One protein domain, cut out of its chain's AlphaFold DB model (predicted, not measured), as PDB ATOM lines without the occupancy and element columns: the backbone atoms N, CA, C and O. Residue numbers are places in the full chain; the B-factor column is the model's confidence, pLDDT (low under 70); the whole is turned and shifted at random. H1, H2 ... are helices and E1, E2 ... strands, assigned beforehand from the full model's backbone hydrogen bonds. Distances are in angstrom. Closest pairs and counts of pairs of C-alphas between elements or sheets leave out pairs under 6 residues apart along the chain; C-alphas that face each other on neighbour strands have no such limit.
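Overview. This is residues 381 to 486 of the 508 residues of an uncharacterized protein of Sphingomonas sp. CF311 (UniProt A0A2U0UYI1). Largely loop, the domain is built on two small antiparallel sheets: E4 - E5 - E1 - E7, strongly twisted, with H1 on it, and E3 - E2 - E6. Of 106 printed residues only 42 are in named elements, mostly strand, ordered E1 H1 E2 E3 E4 E5 E6 E7. It is compact, radius of gyration of the C-alphas 13.0 A, spans 39 by 33 by 23 A.

Along the chain. E1 is residues 384 to 388, from C-alpha 384 at (192.467, 144.841, 139.626); H1 is residues 400 to 407; E2 411 to 414; E3 417 to 420; E4 425 to 430; E5 433 to 438, 16.0 A from first to last C-alpha; E6 448 to 450; E7 481 to 486, ending with C-alpha 486 at (194.596, 147.241, 127.697).

Arrangement. In the hairpin E4 and E5, N 428 and O 435 are within hydrogen-bond range, 2.9 A. H1, with every O i to N i+4 pair in that range, has a height over the sheet of 5.8 A. In the hairpin E2 and E3, N 419 and O 412 are 2.8 A apart.

Size, cuts and confidence. The printed part has no cut. Links E1 to H1 and E6 to E7 are long. Residues 393 to 400 and 464 to 468 have pLDDT under 70.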
ATOM      1  N   PRO A 381     195.725 154.339 138.152       97.31
ATOM      2  CA  PRO A 381     194.571 153.656 138.716       97.31
ATOM      3  C   PRO A 381     194.463 152.213 138.203       97.31
ATOM      4  O   PRO A 381     194.448 151.943 137.001       97.31
ATOM      5  N   ALA A 382     194.353 151.260 139.124       98.06
ATOM      6  CA  ALA A 382     194.309 149.838 138.812       98.06
ATOM      7  C   ALA A 382     192.862 149.334 138.727       98.06
ATOM      8  O   ALA A 382     192.038 149.584 139.602       98.06
ATOM      9  N   LYS A 383     192.545 148.551 137.696       98.00
ATOM     10  CA  LYS A 383     191.265 147.841 137.574       98.00
ATOM     11  C   LYS A 383     191.215 146.587 138.447       98.00
ATOM     12  O   LYS A 383     190.135 146.193 138.877       98.00
ATOM     13  N   ALA A 384     192.364 145.968 138.710       98.19
ATOM     14  CA  ALA A 384     192.467 144.841 139.626       98.19
ATOM     15  C   ALA A 384     193.732 144.893 140.486       98.19
ATOM     16  O   ALA A 384     194.764 145.428 140.070       98.19
ATOM     17  N   LEU A 385     193.652 144.289 141.667       98.06
ATOM     18  CA  LEU A 385     194.763 144.096 142.592       98.06
ATOM     19  C   LEU A 385     194.907 142.603 142.890       98.06
ATOM     20  O   LEU A 385     193.908 141.901 143.026       98.06
ATOM     21  N   ALA A 386     196.142 142.126 142.993       97.12
ATOM     22  CA  ALA A 386     196.440 140.774 143.449       97.12
ATOM     23  C   ALA A 386     196.962 140.808 144.882       97.12
ATOM     24  O   ALA A 386     197.874 141.579 145.180       97.12
ATOM     25  N   PHE A 387     196.448 139.925 145.727       96.19
ATOM     26  CA  PHE A 387     196.910 139.689 147.092       96.19
ATOM     27  C   PHE A 387     197.330 138.231 147.253       96.19
ATOM     28  O   PHE A 387     196.915 137.374 146.471       96.19
ATOM     29  N   VAL A 388     198.146 137.949 148.267       94.31
ATOM     30  CA  VAL A 388     198.462 136.569 148.648       94.31
ATOM     31  C   VAL A 388     197.177 135.912 149.149       94.31
ATOM     32  O   VAL A 388     196.409 136.532 149.889       94.31
ATOM     33  N   ALA A 389     196.894 134.685 148.709       91.19
ATOM     34  CA  ALA A 389     195.712 133.988 149.191       91.19
ATOM     35  C   ALA A 389     195.827 133.712 150.700       91.19
ATOM     36  O   ALA A 389     196.893 133.310 151.167       91.19
ATOM     37  N   PRO A 390     194.748 133.923 151.471       87.50
ATOM     38  CA  PRO A 390     194.757 133.590 152.884       87.50
ATOM     39  C   PRO A 390     194.879 132.070 153.066       87.50
ATOM     40  O   PRO A 390     194.273 131.291 152.326       87.50
ATOM     41  N   GLU A 391     195.660 131.644 154.057       84.62
ATOM     42  CA  GLU A 391     195.798 130.229 154.401       84.62
ATOM     43  C   GLU A 391     194.503 129.737 155.054       84.62
ATOM     44  O   GLU A 391     194.163 130.115 156.177       84.62
ATOM     45  N   PHE A 392     193.747 128.899 154.343       79.12
ATOM     46  CA  PHE A 392     192.546 128.278 154.890       79.12
ATOM     47  C   PHE A 392     192.927 127.009 155.667       79.12
ATOM     48  O   PHE A 392     193.432 126.063 155.061       79.12
ATOM     49  N   PRO A 393     192.637 126.916 156.978       66.38
ATOM     50  CA  PRO A 393     193.061 125.792 157.819       66.38
ATOM     51  C   PRO A 393     192.264 124.487 157.597       66.38
ATOM     52  O   PRO A 393     192.107 123.698 158.523       66.38
ATOM     53  N   ARG A 394     191.705 124.234 156.403       64.31
ATOM     54  CA  ARG A 394     190.801 123.093 156.165       64.31
ATOM     55  C   ARG A 394     191.182 122.262 154.933       64.31
ATOM     56  O   ARG A 394     190.708 122.563 153.839       64.31
ATOM     57  N   PRO A 395     191.941 121.165 155.104       56.50
ATOM     58  CA  PRO A 395     192.188 120.204 154.027       56.50
ATOM     59  C   PRO A 395     190.936 119.397 153.623       56.50
ATOM     60  O   PRO A 395     190.892 118.838 152.534       56.50
ATOM     61  N   GLU A 396     189.891 119.358 154.458       61.91
ATOM     62  CA  GLU A 396     188.724 118.480 154.256       61.91
ATOM     63  C   GLU A 396     187.719 118.960 153.191       61.91
ATOM     64  O   GLU A 396     186.860 118.189 152.765       61.91
ATOM     65  N   ARG A 397     187.785 120.225 152.747       61.00
ATOM     66  CA  ARG A 397     186.877 120.765 151.714       61.00
ATOM     67  C   ARG A 397     187.635 121.599 150.681       61.00
ATOM     68  O   ARG A 397     187.533 122.818 150.720       61.00
ATOM     69  N   PRO A 398     188.335 120.980 149.720       55.75
ATOM     70  CA  PRO A 398     189.082 121.705 148.689       55.75
ATOM     71  C   PRO A 398     188.214 122.614 147.793       55.75
ATOM     72  O   PRO A 398     188.743 123.530 147.172       55.75
ATOM     73  N   GLU A 399     186.888 122.421 147.747       57.12
ATOM     74  CA  GLU A 399     185.962 123.288 146.994       57.12
ATOM     75  C   GLU A 399     185.448 124.515 147.779       57.12
ATOM     76  O   GLU A 399     185.008 125.493 147.169       57.12
ATOM     77  N   ALA A 400     185.515 124.497 149.117       60.88
ATOM     78  CA  ALA A 400     185.049 125.596 149.974       60.88
ATOM     79  C   ALA A 400     185.861 126.912 149.857       60.88
ATOM     80  O   ALA A 400     185.230 127.971 149.861       60.88
ATOM     81  N   PRO A 401     187.200 126.908 149.651       78.38
ATOM     82  CA  PRO A 401     188.009 128.126 149.620       78.38
ATOM     83  C   PRO A 401     187.547 129.142 148.579       78.38
ATOM     84  O   PRO A 401     187.579 130.343 148.830       78.38
ATOM     85  N   TRP A 402     187.091 128.686 147.406       86.31
ATOM     86  CA  TRP A 402     186.640 129.613 146.370       86.31
ATOM     87  C   TRP A 402     185.349 130.326 146.771       86.31
ATOM     88  O   TRP A 402     185.256 131.533 146.583       86.31
ATOM     89  N   GLN A 403     184.361 129.602 147.312       86.19
ATOM     90  CA  GLN A 403     183.089 130.204 147.730       86.19
ATOM     91  C   GLN A 403     183.288 131.127 148.931       86.19
ATOM     92  O   GLN A 403     182.728 132.220 148.948       86.19
ATOM     93  N   ASP A 404     184.129 130.716 149.880       87.50
ATOM     94  CA  ASP A 404     184.471 131.506 151.058       87.50
ATOM     95  C   ASP A 404     185.145 132.822 150.648       87.50
ATOM     96  O   ASP A 404     184.708 133.890 151.068       87.50
ATOM     97  N   VAL A 405     186.133 132.781 149.744       90.50
ATOM     98  CA  VAL A 405     186.717 134.003 149.166       90.50
ATOM     99  C   VAL A 405     185.662 134.799 148.407       90.50
ATOM    100  O   VAL A 405     185.518 135.990 148.647       90.50
ATOM    101  N   TYR A 406     184.901 134.176 147.514       90.62
ATOM    102  CA  TYR A 406     183.956 134.882 146.649       90.62
ATOM    103  C   TYR A 406     182.870 135.641 147.426       90.62
ATOM    104  O   TYR A 406     182.492 136.747 147.040       90.62
ATOM    105  N   PHE A 407     182.372 135.059 148.520       88.19
ATOM    106  CA  PHE A 407     181.288 135.629 149.316       88.19
ATOM    107  C   PHE A 407     181.745 136.398 150.556       88.19
ATOM    108  O   PHE A 407     180.905 137.048 151.175       88.19
ATOM    109  N   ALA A 408     183.032 136.363 150.913       89.38
ATOM    110  CA  ALA A 408     183.523 137.085 152.078       89.38
ATOM    111  C   ALA A 408     183.336 138.601 151.959       89.38
ATOM    112  O   ALA A 408     183.648 139.230 150.938       89.38
ATOM    113  N   ARG A 409     182.884 139.189 153.068       90.94
ATOM    114  CA  ARG A 409     182.852 140.635 153.267       90.94
ATOM    115  C   ARG A 409     184.256 141.131 153.558       90.94
ATOM    116  O   ARG A 409     184.858 140.810 154.576       90.94
ATOM    117  N   SER A 410     184.755 141.949 152.657       93.25
ATOM    118  CA  SER A 410     186.097 142.508 152.723       93.25
ATOM    119  C   SER A 410     186.092 143.915 152.144       93.25
ATOM    120  O   SER A 410     185.228 144.280 151.339       93.25
ATOM    121  N   ALA A 411     187.073 144.726 152.525       95.69
ATOM    122  CA  ALA A 411     187.222 146.077 152.005       95.69
ATOM    123  C   ALA A 411     188.631 146.328 151.482       95.69
ATOM    124  O   ALA A 411     189.610 145.847 152.044       95.69
ATOM    125  N   VAL A 412     188.731 147.111 150.414       97.00
ATOM    126  CA  VAL A 412     189.991 147.701 149.968       97.00
ATOM    127  C   VAL A 412     189.934 149.185 150.294       97.00
ATOM    128  O   VAL A 412     189.073 149.889 149.773       97.00
ATOM    129  N   LEU A 413     190.827 149.651 151.160       97.12
ATOM    130  CA  LEU A 413     191.019 151.069 151.449       97.12
ATOM    131  C   LEU A 413     192.135 151.603 150.553       97.12
ATOM    132  O   LEU A 413     193.251 151.094 150.618       97.12
ATOM    133  N   ASP A 414     191.843 152.604 149.732       96.31
ATOM    134  CA  ASP A 414     192.823 153.302 148.893       96.31
ATOM    135  C   ASP A 414     192.761 154.823 149.119       96.31
ATOM    136  O   ASP A 414     192.016 155.303 149.979       96.31
ATOM    137  N   GLY A 415     193.528 155.599 148.344       94.50
ATOM    138  CA  GLY A 415     193.562 157.063 148.452       94.50
ATOM    139  C   GLY A 415     192.217 157.785 148.256       94.50
ATOM    140  O   GLY A 415     192.104 158.955 148.607       94.50
ATOM    141  N   LYS A 416     191.183 157.110 147.731       95.19
ATOM    142  CA  LYS A 416     189.818 157.644 147.554       95.19
ATOM    143  C   LYS A 416     188.805 157.061 148.548       95.19
ATOM    144  O   LYS A 416     187.609 157.315 148.419       95.19
ATOM    145  N   GLY A 417     189.259 156.284 149.529       95.31
ATOM    146  CA  GLY A 417     188.422 155.683 150.566       95.31
ATOM    147  C   GLY A 417     188.179 154.190 150.363       95.31
ATOM    148  O   GLY A 417     188.852 153.524 149.577       95.31
ATOM    149  N   ALA A 418     187.227 153.640 151.114       95.75
ATOM    150  CA  ALA A 418     186.933 152.214 151.086       95.75
ATOM    151  C   ALA A 418     186.101 151.817 149.856       95.75
ATOM    152  O   ALA A 418     185.193 152.532 149.432       95.75
ATOM    153  N   GLN A 419     186.394 150.641 149.315       96.19
ATOM    154  CA  GLN A 419     185.544 149.880 148.402       96.19
ATOM    155  C   GLN A 419     185.217 148.545 149.075       96.19
ATOM    156  O   GLN A 419     186.076 147.987 149.754       96.19
ATOM    157  N   ARG A 420     184.001 148.028 148.905       94.44
ATOM    158  CA  ARG A 420     183.465 146.840 149.589       94.44
ATOM    159  C   ARG A 420     183.238 145.688 148.613       94.44
ATOM    160  O   ARG A 420     182.721 145.899 147.520       94.44
ATOM    161  N   SER A 421     183.543 144.463 149.026       92.56
ATOM    162  CA  SER A 421     183.107 143.249 148.325       92.56
ATOM    163  C   SER A 421     181.738 142.805 148.855       92.56
ATOM    164  O   SER A 421     181.555 142.809 150.075       92.56
ATOM    165  N   PRO A 422     180.756 142.425 148.012       90.38
ATOM    166  CA  PRO A 422     180.763 142.462 146.544       90.38
ATOM    167  C   PRO A 422     180.209 143.776 145.939       90.38
ATOM    168  O   PRO A 422     179.944 143.847 144.739       90.38
ATOM    169  N   ALA A 423     179.938 144.799 146.760       90.62
ATOM    170  CA  ALA A 423     179.168 145.982 146.352       90.62
ATOM    171  C   ALA A 423     179.896 146.911 145.366       90.62
ATOM    172  O   ALA A 423     179.273 147.468 144.467       90.62
ATOM    173  N   ASP A 424     181.202 147.091 145.537       94.62
ATOM    174  CA  ASP A 424     182.024 148.048 144.792       94.62
ATOM    175  C   ASP A 424     183.098 147.337 143.943       94.62
ATOM    176  O   ASP A 424     183.495 147.825 142.878       94.62
ATOM    177  N   TYR A 425     183.535 146.156 144.387       95.62
ATOM    178  CA  TYR A 425     184.457 145.257 143.693       95.62
ATOM    179  C   TYR A 425     184.066 143.792 143.940       95.62
ATOM    180  O   TYR A 425     183.318 143.507 144.868       95.62
ATOM    181  N   HIS A 426     184.583 142.857 143.139       94.56
ATOM    182  CA  HIS A 426     184.449 141.412 143.395       94.56
ATOM    183  C   HIS A 426     185.815 140.784 143.622       94.56
ATOM    184  O   HIS A 426     186.807 141.259 143.067       94.56
ATOM    185  N   GLN A 427     185.861 139.704 144.400       94.62
ATOM    186  CA  GLN A 427     187.098 138.981 144.673       94.62
ATOM    187  C   GLN A 427     187.022 137.507 144.287       94.62
ATOM    188  O   GLN A 427     185.975 136.871 144.387       94.62
ATOM    189  N   LEU A 428     188.141 136.974 143.802       93.44
ATOM    190  CA  LEU A 428     188.239 135.625 143.254       93.44
ATOM    191  C   LEU A 428     189.566 135.005 143.658       93.44
ATOM    192  O   LEU A 428     190.610 135.647 143.559       93.44
ATOM    193  N   LEU A 429     189.533 133.732 144.032       92.25
ATOM    194  CA  LEU A 429     190.740 132.938 144.204       92.25
ATOM    195  C   LEU A 429     191.252 132.479 142.828       92.25
ATOM    196  O   LEU A 429     190.528 131.801 142.095       92.25
ATOM    197  N   ILE A 430     192.487 132.844 142.479       90.19
ATOM    198  CA  ILE A 430     193.170 132.454 141.240       90.19
ATOM    199  C   ILE A 430     194.543 131.885 141.596       90.19
ATOM    200  O   ILE A 430     195.491 132.625 141.858       90.19
ATOM    201  N   GLY A 431     194.657 130.557 141.576       88.69
ATOM    202  CA  GLY A 431     195.865 129.882 142.046       88.69
ATOM    203  C   GLY A 431     196.094 130.157 143.533       88.69
ATOM    204  O   GLY A 431     195.214 129.905 144.349       88.69
ATOM    205  N   ASP A 432     197.263 130.692 143.858       90.12
ATOM    206  CA  ASP A 432     197.725 131.082 145.194       90.12
ATOM    207  C   ASP A 432     197.467 132.565 145.520       90.12
ATOM    208  O   ASP A 432     197.993 133.101 146.497       90.12
ATOM    209  N   ARG A 433     196.663 133.256 144.700       93.56
ATOM    210  CA  ARG A 433     196.372 134.685 144.853       93.56
ATOM    211  C   ARG A 433     194.878 134.951 144.943       93.56
ATOM    212  O   ARG A 433     194.073 134.274 144.305       93.56
ATOM    213  N   VAL A 434     194.506 135.992 145.681       95.00
ATOM    214  CA  VAL A 434     193.166 136.582 145.608       95.00
ATOM    215  C   VAL A 434     193.227 137.811 144.718       95.00
ATOM    216  O   VAL A 434     193.950 138.765 144.997       95.00
ATOM    217  N   MET A 435     192.461 137.783 143.635       96.62
ATOM    218  CA  MET A 435     192.268 138.939 142.774       96.62
ATOM    219  C   MET A 435     191.060 139.725 143.245       96.62
ATOM    220  O   MET A 435     189.969 139.166 143.306       96.62
ATOM    221  N   THR A 436     191.229 141.019 143.496       97.31
ATOM    222  CA  THR A 436     190.118 141.960 143.646       97.31
ATOM    223  C   THR A 436     189.974 142.756 142.354       97.31
ATOM    224  O   THR A 436     190.947 143.287 141.825       97.31
ATOM    225  N   ILE A 437     188.768 142.806 141.794       97.75
ATOM    226  CA  ILE A 437     188.477 143.435 140.502       97.75
ATOM    227  C   ILE A 437     187.439 144.519 140.736       97.75
ATOM    228  O   ILE A 437     186.337 144.228 141.198       97.75
ATOM    229  N   ALA A 438     187.787 145.761 140.423       97.62
ATOM    230  CA  ALA A 438     186.953 146.913 140.716       97.62
ATOM    231  C   ALA A 438     185.784 147.036 139.733       97.62
ATOM    232  O   ALA A 438     185.968 146.886 138.522       97.62
ATOM    233  N   PHE A 439     184.592 147.362 140.234       95.69
ATOM    234  CA  PHE A 439     183.378 147.466 139.423       95.69
ATOM    235  C   PHE A 439     182.739 148.850 139.418       95.69
ATOM    236  O   PHE A 439     182.103 149.185 138.426       95.69
ATOM    237  N   LYS A 440     182.913 149.650 140.474       94.25
ATOM    238  CA  LYS A 440     182.402 151.029 140.515       94.25
ATOM    239  C   LYS A 440     183.438 152.081 140.158       94.25
ATOM    240  O   LYS A 440     183.131 153.026 139.438       94.25
ATOM    241  N   ARG A 441     184.657 151.934 140.675       95.56
ATOM    242  CA  ARG A 441     185.778 152.830 140.384       95.56
ATOM    243  C   ARG A 441     187.095 152.060 140.418       95.56
ATOM    244  O   ARG A 441     187.207 151.140 141.218       95.56
ATOM    245  N   PRO A 442     188.100 152.425 139.611       97.56
ATOM    246  CA  PRO A 442     189.444 151.876 139.759       97.56
ATOM    247  C   PRO A 442     190.014 152.084 141.174       97.56
ATOM    248  O   PRO A 442     189.611 153.002 141.899       97.56
ATOM    249  N   PHE A 443     190.955 151.224 141.554       98.06
ATOM    250  CA  PHE A 443     191.737 151.336 142.781       98.06
ATOM    251  C   PHE A 443     192.875 152.344 142.610       98.06
ATOM    252  O   PHE A 443     193.650 152.255 141.656       98.06
ATOM    253  N   GLU A 444     193.018 153.259 143.561       96.50
ATOM    254  CA  GLU A 444     194.120 154.230 143.579       96.50
ATOM    255  C   GLU A 444     195.419 153.629 144.154       96.50
ATOM    256  O   GLU A 444     195.513 152.421 144.404       96.50
ATOM    257  N   SER A 445     196.456 154.456 144.313       89.50
ATOM    258  CA  SER A 445     197.690 154.064 145.001       89.50
ATOM    259  C   SER A 445     197.441 153.728 146.481       89.50
ATOM    260  O   SER A 445     196.396 154.046 147.054       89.50
ATOM    261  N   ASP A 446     198.413 153.042 147.089       91.31
ATOM    262  CA  ASP A 446     198.436 152.686 148.518       91.31
ATOM    263  C   ASP A 446     197.272 151.816 149.015       91.31
ATOM    264  O   ASP A 446     196.976 151.781 150.211       91.31
ATOM    265  N   ALA A 447     196.644 151.066 148.105       96.06
ATOM    266  CA  ALA A 447     195.554 150.156 148.426       96.06
ATOM    267  C   ALA A 447     195.936 149.125 149.508       96.06
ATOM    268  O   ALA A 447     196.993 148.490 149.458       96.06
ATOM    269  N   ARG A 448     195.034 148.926 150.470       96.50
ATOM    270  CA  ARG A 448     195.152 147.972 151.578       96.50
ATOM    271  C   ARG A 448     193.896 147.123 151.668       96.50
ATOM    272  O   ARG A 448     192.799 147.665 151.776       96.50
ATOM    273  N   TRP A 449     194.051 145.806 151.636       95.94
ATOM    274  CA  TRP A 449     192.934 144.868 151.709       95.94
ATOM    275  C   TRP A 449     192.709 144.377 153.133       95.94
ATOM    276  O   TRP A 449     193.645 143.962 153.815       95.94
ATOM    277  N   TYR A 450     191.458 144.432 153.566       93.94
ATOM    278  CA  TYR A 450     190.963 143.996 154.861       93.94
ATOM    279  C   TYR A 450     190.026 142.812 154.631       93.94
ATOM    280  O   TYR A 450     188.917 142.992 154.127       93.94
ATOM    281  N   GLY A 451     190.465 141.606 154.991       85.31
ATOM    282  CA  GLY A 451     189.621 140.406 154.993       85.31
ATOM    283  C   GLY A 451     188.703 140.294 156.214       85.31
ATOM    284  O   GLY A 451     187.782 139.482 156.216       85.31
ATOM    285  N   VAL A 452     188.934 141.144 157.219       84.12
ATOM    286  CA  VAL A 452     188.005 141.463 158.306       84.12
ATOM    287  C   VAL A 452     187.898 142.976 158.349       84.12
ATOM    288  O   VAL A 452     188.868 143.649 158.697       84.12
ATOM    289  N   THR A 453     186.759 143.520 157.937       79.88
ATOM    290  CA  THR A 453     186.587 144.970 157.827       79.88
ATOM    291  C   THR A 453     185.978 145.522 159.110       79.88
ATOM    292  O   THR A 453     184.816 145.225 159.395       79.88
ATOM    293  N   PRO A 454     186.713 146.337 159.888       81.75
ATOM    294  CA  PRO A 454     186.128 147.025 161.029       81.75
ATOM    295  C   PRO A 454     184.959 147.913 160.574       81.75
ATOM    296  O   PRO A 454     185.059 148.525 159.506       81.75
ATOM    297  N   PRO A 455     183.899 148.083 161.386       84.06
ATOM    298  CA  PRO A 455     182.809 149.008 161.068       84.06
ATOM    299  C   PRO A 455     183.273 150.453 160.822       84.06
ATOM    300  O   PRO A 455     182.608 151.200 160.114       84.06
ATOM    301  N   SER A 456     184.433 150.838 161.370       82.62
ATOM    302  CA  SER A 456     185.077 152.133 161.120       82.62
ATOM    303  C   SER A 456     185.666 152.285 159.713       82.62
ATOM    304  O   SER A 456     185.945 153.405 159.299       82.62
ATOM    305  N   VAL A 457     185.870 151.185 158.980       82.19
ATOM    306  CA  VAL A 457     186.416 151.185 157.614       82.19
ATOM    307  C   VAL A 457     185.296 151.135 156.582       82.19
ATOM    308  O   VAL A 457     185.312 151.913 155.631       82.19
ATOM    309  N   ALA A 458     184.331 150.225 156.741       84.81
ATOM    310  CA  ALA A 458     183.164 150.162 155.868       84.81
ATOM    311  C   ALA A 458     181.986 149.428 156.520       84.81
ATOM    312  O   ALA A 458     182.167 148.545 157.358       84.81
ATOM    313  N   THR A 459     180.778 149.751 156.060       85.25
ATOM    314  CA  THR A 459     179.534 149.072 156.434       85.25
ATOM    315  C   THR A 459     178.810 148.551 155.192       85.25
ATOM    316  O   THR A 459     178.931 149.092 154.087       85.25
ATOM    317  N   TRP A 460     178.057 147.468 155.372       85.88
ATOM    318  CA  TRP A 460     177.222 146.883 154.327       85.88
ATOM    319  C   TRP A 460     175.754 147.216 154.580       85.88
ATOM    320  O   TRP A 460     175.350 147.299 155.743       85.88
ATOM    321  N   PRO A 461     174.935 147.352 153.524       76.94
ATOM    322  CA  PRO A 461     173.496 147.465 153.692       76.94
ATOM    323  C   PRO A 461     172.930 146.239 154.411       76.94
ATOM    324  O   PRO A 461     173.422 145.109 154.246       76.94
ATOM    325  N   LEU A 462     171.861 146.468 155.173       76.38
ATOM    326  CA  LEU A 462     171.077 145.410 155.795       76.38
ATOM    327  C   LEU A 462     170.604 144.410 154.724       76.38
ATOM    328  O   LEU A 462     170.252 144.787 153.609       76.38
ATOM    329  N   GLY A 463     170.653 143.115 155.044       72.00
ATOM    330  CA  GLY A 463     170.200 142.058 154.135       72.00
ATOM    331  C   GLY A 463     171.140 141.732 152.966       72.00
ATOM    332  O   GLY A 463     170.793 140.916 152.116       72.00
ATOM    333  N   SER A 464     172.368 142.264 152.944       68.25
ATOM    334  CA  SER A 464     173.469 141.757 152.104       68.25
ATOM    335  C   SER A 464     173.938 140.365 152.579       68.25
ATOM    336  O   SER A 464     175.083 140.183 152.988       68.25
ATOM    337  N   GLY A 465     173.029 139.382 152.576       55.97
ATOM    338  CA  GLY A 465     173.121 138.049 153.191       55.97
ATOM    339  C   GLY A 465     174.156 137.090 152.595       55.97
ATOM    340  O   GLY A 465     173.991 135.875 152.675       55.97
ATOM    341  N   LYS A 466     175.227 137.609 151.998       57.16
ATOM    342  CA  LYS A 466     176.404 136.841 151.600       57.16
ATOM    343  C   LYS A 466     177.366 136.871 152.793       57.16
ATOM    344  O   LYS A 466     178.118 137.817 152.954       57.16
ATOM    345  N   ALA A 467     177.132 135.891 153.668       55.81
ATOM    346  CA  ALA A 467     177.884 135.376 154.812       55.81
ATOM    347  C   ALA A 467     178.899 136.280 155.548       55.81
ATOM    348  O   ALA A 467     179.777 136.904 154.959       55.81
ATOM    349  N   ASP A 468     178.881 136.194 156.882       63.88
ATOM    350  CA  ASP A 468     179.949 136.660 157.779       63.88
ATOM    351  C   ASP A 468     181.209 135.772 157.659       63.88
ATOM    352  O   ASP A 468     181.797 135.345 158.652       63.88
ATOM    353  N   VAL A 469     181.606 135.420 156.429       74.69
ATOM    354  CA  VAL A 469     182.863 134.717 156.181       74.69
ATOM    355  C   VAL A 469     183.983 135.711 156.424       74.69
ATOM    356  O   VAL A 469     184.207 136.647 155.658       74.69
ATOM    357  N   VAL A 470     184.671 135.472 157.528       81.06
ATOM    358  CA  VAL A 470     185.882 136.167 157.934       81.06
ATOM    359  C   VAL A 470     187.051 135.485 157.236       81.06
ATOM    360  O   VAL A 470     187.273 134.287 157.427       81.06
ATOM    361  N   LEU A 471     187.801 136.224 156.416       86.25
ATOM    362  CA  LEU A 471     188.988 135.658 155.781       86.25
ATOM    363  C   LEU A 471     190.121 135.527 156.812       86.25
ATOM    364  O   LEU A 471     190.413 136.498 157.521       86.25
ATOM    365  N   PRO A 472     190.784 134.360 156.906       84.56
ATOM    366  CA  PRO A 472     191.889 134.174 157.838       84.56
ATOM    367  C   PRO A 472     193.135 134.953 157.387       84.56
ATOM    368  O   PRO A 472     193.270 135.301 156.218       84.56
ATOM    369  N   GLY A 473     194.062 135.212 158.308       85.19
ATOM    370  CA  GLY A 473     195.362 135.822 158.004       85.19
ATOM    371  C   GLY A 473     195.606 137.176 158.673       85.19
ATOM    372  O   GLY A 473     194.776 137.688 159.424       85.19
ATOM    373  N   ALA A 474     196.790 137.737 158.418       88.62
ATOM    374  CA  ALA A 474     197.194 139.041 158.931       88.62
ATOM    375  C   ALA A 474     196.649 140.166 158.038       88.62
ATOM    376  O   ALA A 474     196.887 140.186 156.829       88.62
ATOM    377  N   TRP A 475     195.934 141.113 158.647       91.19
ATOM    378  CA  TRP A 475     195.279 142.227 157.960       91.19
ATOM    379  C   TRP A 475     195.772 143.580 158.502       91.19
ATOM    380  O   TRP A 475     196.029 143.688 159.702       91.19
ATOM    381  N   PRO A 476     195.854 144.633 157.667       94.56
ATOM    382  CA  PRO A 476     195.591 144.631 156.229       94.56
ATOM    383  C   PRO A 476     196.763 144.102 155.390       94.56
ATOM    384  O   PRO A 476     197.924 144.242 155.770       94.56
ATOM    385  N   GLN A 477     196.468 143.584 154.197       95.19
ATOM    386  CA  GLN A 477     197.478 143.175 153.217       95.19
ATOM    387  C   GLN A 477     197.725 144.261 152.164       95.19
ATOM    388  O   GLN A 477     196.801 144.965 151.748       95.19
ATOM    389  N   ARG A 478     198.973 144.376 151.694       96.62
ATOM    390  CA  ARG A 478     199.329 145.183 150.514       96.62
ATOM    391  C   ARG A 478     199.235 144.327 149.247       96.62
ATOM    392  O   ARG A 478     199.530 143.134 149.315       96.62
ATOM    393  N   PRO A 479     198.852 144.906 148.097       97.12
ATOM    394  CA  PRO A 479     198.806 144.160 146.851       97.12
ATOM    395  C   PRO A 479     200.219 143.771 146.410       97.12
ATOM    396  O   PRO A 479     201.131 144.596 146.429       97.12
ATOM    397  N   VAL A 480     200.386 142.526 145.966       96.88
ATOM    398  CA  VAL A 480     201.632 142.033 145.355       96.88
ATOM    399  C   VAL A 480     201.734 142.411 143.877       96.88
ATOM    400  O   VAL A 480     202.823 142.431 143.315       96.88
ATOM    401  N   ALA A 481     200.604 142.724 143.235       96.94
ATOM    402  CA  ALA A 481     200.560 143.227 141.867       96.94
ATOM    403  C   ALA A 481     199.319 144.097 141.630       96.94
ATOM    404  O   ALA A 481     198.291 143.944 142.293       96.94
ATOM    405  N   ARG A 482     199.415 144.999 140.649       97.50
ATOM    406  CA  ARG A 482     198.347 145.919 140.233       97.50
ATOM    407  C   ARG A 482     198.165 145.820 138.725       97.50
ATOM    408  O   ARG A 482     199.155 145.747 137.997       97.50
ATOM    409  N   TYR A 483     196.919 145.835 138.259       98.00
ATOM    410  CA  TYR A 483     196.604 145.662 136.844       98.00
ATOM    411  C   TYR A 483     195.654 146.738 136.329       98.00
ATOM    412  O   TYR A 483     194.568 146.926 136.873       98.00
ATOM    413  N   ALA A 484     196.049 147.403 135.248       97.50
ATOM    414  CA  ALA A 484     195.231 148.312 134.457       97.50
ATOM    415  C   ALA A 484     194.623 147.570 133.252       97.50
ATOM    416  O   ALA A 484     194.866 146.378 133.036       97.50
ATOM    417  N   THR A 485     193.813 148.264 132.456       97.19
ATOM    418  CA  THR A 485     193.206 147.706 131.242       97.19
ATOM    419  C   THR A 485     194.071 147.977 130.006       97.19
ATOM    420  O   THR A 485     194.782 148.980 129.902       97.19
ATOM    421  N   LYS A 486     194.015 147.067 129.032       96.75
ATOM    422  CA  LYS A 486     194.596 147.241 127.697       96.75
ATOM    423  C   LYS A 486     193.630 146.713 126.646       96.75
ATOM    424  O   LYS A 486     193.186 145.571 126.741       96.75
TER     425      LYS A 486